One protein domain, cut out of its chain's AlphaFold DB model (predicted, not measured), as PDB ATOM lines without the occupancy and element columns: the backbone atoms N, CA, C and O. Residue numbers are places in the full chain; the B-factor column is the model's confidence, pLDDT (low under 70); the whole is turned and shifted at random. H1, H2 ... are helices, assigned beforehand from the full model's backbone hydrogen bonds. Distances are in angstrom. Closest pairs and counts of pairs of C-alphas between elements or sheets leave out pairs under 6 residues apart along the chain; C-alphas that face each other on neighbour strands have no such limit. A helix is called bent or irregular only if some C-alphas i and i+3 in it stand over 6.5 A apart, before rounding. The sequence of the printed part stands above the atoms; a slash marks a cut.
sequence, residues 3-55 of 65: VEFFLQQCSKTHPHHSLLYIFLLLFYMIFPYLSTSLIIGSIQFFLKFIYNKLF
ATOM      1  N   VAL A   3       6.909  24.239 -45.149       57.94
ATOM      2  CA  VAL A   3       7.000  23.905 -43.720       57.94
ATOM      3  C   VAL A   3       5.983  24.671 -42.874       57.94
ATOM      4  O   VAL A   3       5.288  24.056 -42.071       57.94
ATOM      5  N   GLU A   4       5.843  25.983 -43.073       65.06
ATOM      6  CA  GLU A   4       4.880  26.788 -42.312       65.06
ATOM      7  C   GLU A   4       3.442  26.453 -42.683       65.06
ATOM      8  O   GLU A   4       2.597  26.320 -41.803       65.06
ATOM      9  N   PHE A   5       3.180  26.224 -43.972       65.38
ATOM     10  CA  PHE A   5       1.878  25.749 -44.429       65.38
ATOM     11  C   PHE A   5       1.517  24.420 -43.756       65.38
ATOM     12  O   PHE A   5       0.411  24.269 -43.238       65.38
ATOM     13  N   PHE A   6       2.462  23.478 -43.683       62.31
ATOM     14  CA  PHE A   6       2.254  22.224 -42.972       62.31
ATOM     15  C   PHE A   6       2.024  22.455 -41.480       62.31
ATOM     16  O   PHE A   6       1.057  21.915 -40.940       62.31
ATOM     17  N   LEU A   7       2.867  23.221 -40.788       64.62
ATOM     18  CA  LEU A   7       2.724  23.504 -39.350       64.62
ATOM     19  C   LEU A   7       1.360  24.119 -39.021       64.62
ATOM     20  O   LEU A   7       0.723  23.748 -38.035       64.62
ATOM     21  N   GLN A   8       0.866  24.994 -39.890       65.56
ATOM     22  CA  GLN A   8      -0.426  25.644 -39.729       65.56
ATOM     23  C   GLN A   8      -1.602  24.666 -39.893       65.56
ATOM     24  O   GLN A   8      -2.595  24.787 -39.177       65.56
ATOM     25  N   GLN A   9      -1.492  23.665 -40.777       61.25
ATOM     26  CA  GLN A   9      -2.472  22.571 -40.878       61.25
ATOM     27  C   GLN A   9      -2.451  21.672 -39.632       61.25
ATOM     28  O   GLN A   9      -3.503  21.251 -39.152       61.25
ATOM     29  N   CYS A  10      -1.267  21.435 -39.064       60.88
ATOM     30  CA  CYS A  10      -1.092  20.700 -37.810       60.88
ATOM     31  C   CYS A  10      -1.780  21.400 -36.637       60.88
ATOM     32  O   CYS A  10      -2.480  20.772 -35.855       60.88
ATOM     33  N   SER A  11      -1.612  22.720 -36.549       62.56
ATOM     34  CA  SER A  11      -2.187  23.531 -35.478       62.56
ATOM     35  C   SER A  11      -3.707  23.689 -35.584       62.56
ATOM     36  O   SER A  11      -4.349  23.931 -34.567       62.56
ATOM     37  N   LYS A  12      -4.283  23.603 -36.792       65.06
ATOM     38  CA  LYS A  12      -5.729  23.786 -37.023       65.06
ATOM     39  C   LYS A  12      -6.548  22.503 -36.896       65.06
ATOM     40  O   LYS A  12      -7.759  22.582 -36.710       65.06
ATOM     41  N   THR A  13      -5.917  21.340 -37.007       58.94
ATOM     42  CA  THR A  13      -6.604  20.047 -36.929       58.94
ATOM     43  C   THR A  13      -6.363  19.471 -35.533       58.94
ATOM     44  O   THR A  13      -5.218  19.396 -35.105       58.94
ATOM     45  N   HIS A  14      -7.428  19.118 -34.803       53.47
ATOM     46  CA  HIS A  14      -7.396  18.490 -33.466       53.47
ATOM     47  C   HIS A  14      -6.294  17.405 -33.324       53.47
ATOM     48  O   HIS A  14      -5.914  16.811 -34.331       53.47
ATOM     49  N   PRO A  15      -5.834  17.056 -32.098       59.41
ATOM     50  CA  PRO A  15      -4.572  16.341 -31.817       59.41
ATOM     51  C   PRO A  15      -4.470  14.907 -32.366       59.41
ATOM     52  O   PRO A  15      -3.469  14.223 -32.158       59.41
ATOM     53  N   HIS A  16      -5.463  14.447 -33.125       57.62
ATOM     54  CA  HIS A  16      -5.300  13.344 -34.059       57.62
ATOM     55  C   HIS A  16      -4.456  13.798 -35.252       57.62
ATOM     56  O   HIS A  16      -4.947  13.982 -36.367       57.62
ATOM     57  N   HIS A  17      -3.155  13.956 -35.015       58.19
ATOM     58  CA  HIS A  17      -2.173  14.044 -36.082       58.19
ATOM     59  C   HIS A  17      -2.372  12.848 -37.015       58.19
ATOM     60  O   HIS A  17      -2.118  11.698 -36.656       58.19
ATOM     61  N   SER A  18      -2.880  13.119 -38.216       68.50
ATOM     62  CA  SER A  18      -3.029  12.095 -39.240       68.50
ATOM     63  C   SER A  18      -1.646  11.510 -39.508       68.50
ATOM     64  O   SER A  18      -0.703  12.252 -39.754       68.50
ATOM     65  N   LEU A  19      -1.503  10.189 -39.443       69.44
ATOM     66  CA  LEU A  19      -0.228   9.475 -39.618       69.44
ATOM     67  C   LEU A  19       0.492   9.885 -40.923       69.44
ATOM     68  O   LEU A  19       1.714   9.988 -40.979       69.44
ATOM     69  N   LEU A  20      -0.302  10.244 -41.937       70.12
ATOM     70  CA  LEU A  20       0.121  10.880 -43.187       70.12
ATOM     71  C   LEU A  20       0.956  12.149 -42.996       70.12
ATOM     72  O   LEU A  20       1.909  12.374 -43.731       70.12
ATOM     73  N   TYR A  21       0.574  12.987 -42.041       72.06
ATOM     74  CA  TYR A  21       1.209  14.267 -41.768       72.06
ATOM     75  C   TYR A  21       2.590  14.080 -41.131       72.06
ATOM     76  O   TYR A  21       3.566  14.668 -41.590       72.06
ATOM     77  N   ILE A  22       2.689  13.202 -40.127       74.56
ATOM     78  CA  ILE A  22       3.968  12.838 -39.495       74.56
ATOM     79  C   ILE A  22       4.908  12.219 -40.536       74.56
ATOM     80  O   ILE A  22       6.081  12.583 -40.617       74.56
ATOM     81  N   PHE A  23       4.375  11.333 -41.381       73.19
ATOM     82  CA  PHE A  23       5.124  10.717 -42.471       73.19
ATOM     83  C   PHE A  23       5.638  11.753 -43.483       73.19
ATOM     84  O   PHE A  23       6.805  11.704 -43.862       73.19
ATOM     85  N   LEU A  24       4.813  12.731 -43.873       74.81
ATOM     86  CA  LEU A  24       5.198  13.787 -44.812       74.81
ATOM     87  C   LEU A  24       6.291  14.710 -44.242       74.81
ATOM     88  O   LEU A  24       7.208  15.097 -44.962       74.81
ATOM     89  N   LEU A  25       6.217  15.031 -42.948       75.50
ATOM     90  CA  LEU A  25       7.208  15.861 -42.266       75.50
ATOM     91  C   LEU A  25       8.571  15.159 -42.169       75.50
ATOM     92  O   LEU A  25       9.592  15.750 -42.516       75.50
ATOM     93  N   LEU A  26       8.585  13.888 -41.753       75.56
ATOM     94  CA  LEU A  26       9.793  13.053 -41.739       75.56
ATOM     95  C   LEU A  26      10.396  12.935 -43.136       75.56
ATOM     96  O   LEU A  26      11.604  13.098 -43.311       75.56
ATOM     97  N   PHE A  27       9.540  12.705 -44.131       76.06
ATOM     98  CA  PHE A  27       9.961  12.623 -45.515       76.06
ATOM     99  C   PHE A  27      10.640  13.918 -45.958       76.06
ATOM    100  O   PHE A  27      11.736  13.859 -46.498       76.06
ATOM    101  N   TYR A  28      10.060  15.079 -45.646       77.12
ATOM    102  CA  TYR A  28      10.632  16.386 -45.972       77.12
ATOM    103  C   TYR A  28      11.985  16.651 -45.295       77.12
ATOM    104  O   TYR A  28      12.873  17.205 -45.935       77.12
ATOM    105  N   MET A  29      12.169  16.252 -44.031       78.25
ATOM    106  CA  MET A  29      13.449  16.453 -43.334       78.25
ATOM    107  C   MET A  29      14.573  15.572 -43.885       78.25
ATOM    108  O   MET A  29      15.727  15.988 -43.899       78.25
ATOM    109  N   ILE A  30      14.240  14.365 -44.343       77.56
ATOM    110  CA  ILE A  30      15.213  13.384 -44.843       77.56
ATOM    111  C   ILE A  30      15.432  13.547 -46.361       77.56
ATOM    112  O   ILE A  30      16.491  13.191 -46.872       77.56
ATOM    113  N   PHE A  31      14.478  14.156 -47.076       72.44
ATOM    114  CA  PHE A  31      14.507  14.405 -48.523       72.44
ATOM    115  C   PHE A  31      15.818  14.995 -49.059       72.44
ATOM    116  O   PHE A  31      16.318  14.474 -50.054       72.44
ATOM    117  N   PRO A  32      16.421  16.023 -48.428       77.06
ATOM    118  CA  PRO A  32      17.657  16.629 -48.924       77.06
ATOM    119  C   PRO A  32      18.870  15.697 -48.819       77.06
ATOM    120  O   PRO A  32      19.871  15.913 -49.494       77.06
ATOM    121  N   TYR A  33      18.784  14.677 -47.963       79.19
ATOM    122  CA  TYR A  33      19.860  13.733 -47.668       79.19
ATOM    123  C   TYR A  33      19.683  12.391 -48.392       79.19
ATOM    124  O   TYR A  33      20.549  11.520 -48.305       79.19
ATOM    125  N   LEU A  34      18.565  12.199 -49.097       77.69
ATOM    126  CA  LEU A  34      18.284  10.975 -49.836       77.69
ATOM    127  C   LEU A  34      18.968  10.988 -51.202       77.69
ATOM    128  O   LEU A  34      19.049  12.008 -51.882       77.69
ATOM    129  N   SER A  35      19.416   9.811 -51.638       79.62
ATOM    130  CA  SER A  35      19.895   9.638 -53.006       79.62
ATOM    131  C   SER A  35      18.755   9.858 -54.004       79.62
ATOM    132  O   SER A  35      17.591   9.555 -53.728       79.62
ATOM    133  N   THR A  36      19.083  10.334 -55.205       78.31
ATOM    134  CA  THR A  36      18.106  10.608 -56.275       78.31
ATOM    135  C   THR A  36      17.200   9.408 -56.573       78.31
ATOM    136  O   THR A  36      16.010   9.578 -56.832       78.31
ATOM    137  N   SER A  37      17.729   8.185 -56.474       75.31
ATOM    138  CA  SER A  37      16.954   6.955 -56.672       75.31
ATOM    139  C   SER A  37      15.889   6.754 -55.584       75.31
ATOM    140  O   SER A  37      14.730   6.473 -55.895       75.31
ATOM    141  N   LEU A  38      16.242   6.983 -54.315       78.12
ATOM    142  CA  LEU A  38      15.298   6.898 -53.199       78.12
ATOM    143  C   LEU A  38      14.263   8.026 -53.237       78.12
ATOM    144  O   LEU A  38      13.101   7.795 -52.903       78.12
ATOM    145  N   ILE A  39      14.654   9.220 -53.692       79.75
ATOM    146  CA  ILE A  39      13.744  10.349 -53.916       79.75
ATOM    147  C   ILE A  39      12.659   9.969 -54.931       79.75
ATOM    148  O   ILE A  39      11.472  10.091 -54.629       79.75
ATOM    149  N   ILE A  40      13.046   9.458 -56.105       80.12
ATOM    150  CA  ILE A  40      12.105   9.069 -57.167       80.12
ATOM    151  C   ILE A  40      11.171   7.952 -56.686       80.12
ATOM    152  O   ILE A  40       9.953   8.065 -56.839       80.12
ATOM    153  N   GLY A  41      11.722   6.907 -56.060       80.88
ATOM    154  CA  GLY A  41      10.928   5.787 -55.549       80.88
ATOM    155  C   GLY A  41       9.913   6.222 -54.492       80.88
ATOM    156  O   GLY A  41       8.762   5.785 -54.502       80.88
ATOM    157  N   SER A  42      10.302   7.151 -53.624       77.69
ATOM    158  CA  SER A  42       9.419   7.661 -52.581       77.69
ATOM    159  C   SER A  42       8.332   8.590 -53.125       77.69
ATOM    160  O   SER A  42       7.192   8.511 -52.675       77.69
ATOM    161  N   ILE A  43       8.636   9.414 -54.136       81.06
ATOM    162  CA  ILE A  43       7.632  10.222 -54.845       81.06
ATOM    163  C   ILE A  43       6.604   9.311 -55.528       81.06
ATOM    164  O   ILE A  43       5.401   9.526 -55.366       81.06
ATOM    165  N   GLN A  44       7.047   8.266 -56.238       82.81
ATOM    166  CA  GLN A  44       6.147   7.291 -56.865       82.81
ATOM    167  C   GLN A  44       5.271   6.567 -55.837       82.81
ATOM    168  O   GLN A  44       4.066   6.418 -56.054       82.81
ATOM    169  N   PHE A  45       5.849   6.147 -54.709       82.19
ATOM    170  CA  PHE A  45       5.101   5.533 -53.614       82.19
ATOM    171  C   PHE A  45       4.027   6.479 -53.067       82.19
ATOM    172  O   PHE A  45       2.872   6.078 -52.921       82.19
ATOM    173  N   PHE A  46       4.377   7.745 -52.824       78.81
ATOM    174  CA  PHE A  46       3.453   8.741 -52.286       78.81
ATOM    175  C   PHE A  46       2.307   9.047 -53.255       78.81
ATOM    176  O   PHE A  46       1.148   9.082 -52.848       78.81
ATOM    177  N   LEU A  47       2.609   9.199 -54.548       78.94
ATOM    178  CA  LEU A  47       1.612   9.372 -55.608       78.94
ATOM    179  C   LEU A  47       0.635   8.195 -55.658       78.94
ATOM    180  O   LEU A  47      -0.575   8.409 -55.687       78.94
ATOM    181  N   LYS A  48       1.144   6.958 -55.598       81.44
ATOM    182  CA  LYS A  48       0.311   5.749 -55.575       81.44
ATOM    183  C   LYS A  48      -0.545   5.665 -54.309       81.44
ATOM    184  O   LYS A  48      -1.713   5.292 -54.381       81.44
ATOM    185  N   PHE A  49       0.012   6.036 -53.160       77.12
ATOM    186  CA  PHE A  49      -0.703   6.063 -51.888       77.12
ATOM    187  C   PHE A  49      -1.839   7.096 -51.885       77.12
ATOM    188  O   PHE A  49      -2.963   6.762 -51.514       77.12
ATOM    189  N   ILE A  50      -1.572   8.330 -52.336       74.00
ATOM    190  CA  ILE A  50      -2.602   9.368 -52.474       74.00
ATOM    191  C   ILE A  50      -3.668   8.900 -53.459       74.00
ATOM    192  O   ILE A  50      -4.844   8.951 -53.119       74.00
ATOM    193  N   TYR A  51      -3.271   8.405 -54.634       73.75
ATOM    194  CA  TYR A  51      -4.203   7.936 -55.657       73.75
ATOM    195  C   TYR A  51      -5.151   6.864 -55.112       73.75
ATOM    196  O   TYR A  51      -6.358   7.027 -55.221       73.75
ATOM    197  N   ASN A  52      -4.634   5.845 -54.421       71.38
ATOM    198  CA  ASN A  52      -5.457   4.792 -53.817       71.38
ATOM    199  C   ASN A  52      -6.374   5.290 -52.690       71.38
ATOM    200  O   ASN A  52      -7.380   4.653 -52.391       71.38
ATOM    201  N   LYS A  53      -6.018   6.389 -52.019       66.12
ATOM    202  CA  LYS A  53      -6.828   6.967 -50.941       66.12
ATOM    203  C   LYS A  53      -7.908   7.916 -51.468       66.12
ATOM    204  O   LYS A  53      -8.983   7.984 -50.884       66.12
ATOM    205  N   LEU A  54      -7.611   8.652 -52.541       62.72
ATOM    206  CA  LEU A  54      -8.512   9.615 -53.188       62.72
ATOM    207  C   LEU A  54      -9.476   8.928 -54.160       62.72
ATOM    208  O   LEU A  54     -10.646   9.283 -54.239       62.72
ATOM    209  N   PHE A  55      -8.971   7.915 -54.854       57.06
ATOM    210  CA  PHE A  55      -9.702   7.012 -55.725       57.06
ATOM    211  C   PHE A  55      -9.512   5.604 -55.168       57.06
ATOM    212  O   PHE A  55      -8.677   4.848 -55.677       57.06
TER     213      PHE A  55
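AT A GLANCE: This is residues 3 to 55 of the 65 residues of an uncharacterized protein of Bacillus cereus (UniProt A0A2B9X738). Three helices make an open, flat zigzag: the longest, H3, lies along one side, H2 runs back beside it at a small angle, and H1 turns back again along H2 on the side away from H3. The layers are loosely fitted, with few C-alphas near each other between neighbouring helices, and residues 11 to 16, the end of H1 and part of its link to H2, stick out. The printed part has 53 residues with three named helices in the order H1, H2, H3 and no named strand, and its class is all helix. The whole is loose, with a radius of gyration of the C-alphas of 12.6 A and spans of 35 by 29 by 15 A.

HOW THE PARTS SIT: H3, residues 36 to 54, and H2, residues 19 to 33, are close but not clearly touching. Their closest C-alphas are those of Phe 31 and Ile 39, 6.8 A apart. The two run opposite ways at a shallow tilt of 17 degrees, with centres 12.5 A apart. H1, residues 3 to 12, is also close to H2 but not clearly touching it; the closest C-alphas are those of Cys 10 and Tyr 21, 7.9 A apart. These two run opposite ways at a shallow tilt of 15 degrees, with centres 13.6 A apart. H1 and H3 are apart. In H1 and H3 each O i to N i+4 pair is within hydrogen-bond range, and in H2 9 of 11 are.

IN THESE COORDINATES: H3 is 26.8 A from first to last C-alpha, from Thr 36 at (18.106, 10.608, -56.275) to Leu 54 at (-8.512, 9.615, -53.188). H2 is 22.1 A from Leu 19 to Tyr 33. It is irregular, but only just: C-alphas 29 and 32 are 7.0 A apart, and its line is a rough one. H1 is 14.4 A from Val 3, with its C-alpha at (7.000, 23.905, -43.720), to Lys 12.

THE WHOLE: The two C-alphas farthest apart are those of His 14 and Ser 37, at 35.6 A, and the first and last printed C-alphas, of Val 3 and Phe 55, are 26.6 A apart. The outline is flat. The printed part has no cut. The link from H2 to H3 is tight, with 2 residues between them, and the link from H1 to H2 is short, with 6; no link is long. Residues 11 to 16, of which 11 and 12 belong to H1, stand free. The mean pLDDT of the printed part of this predicted model is 71.4, and 20 printed residues are under 70, namely residues 3 to 19 and 53 to 55.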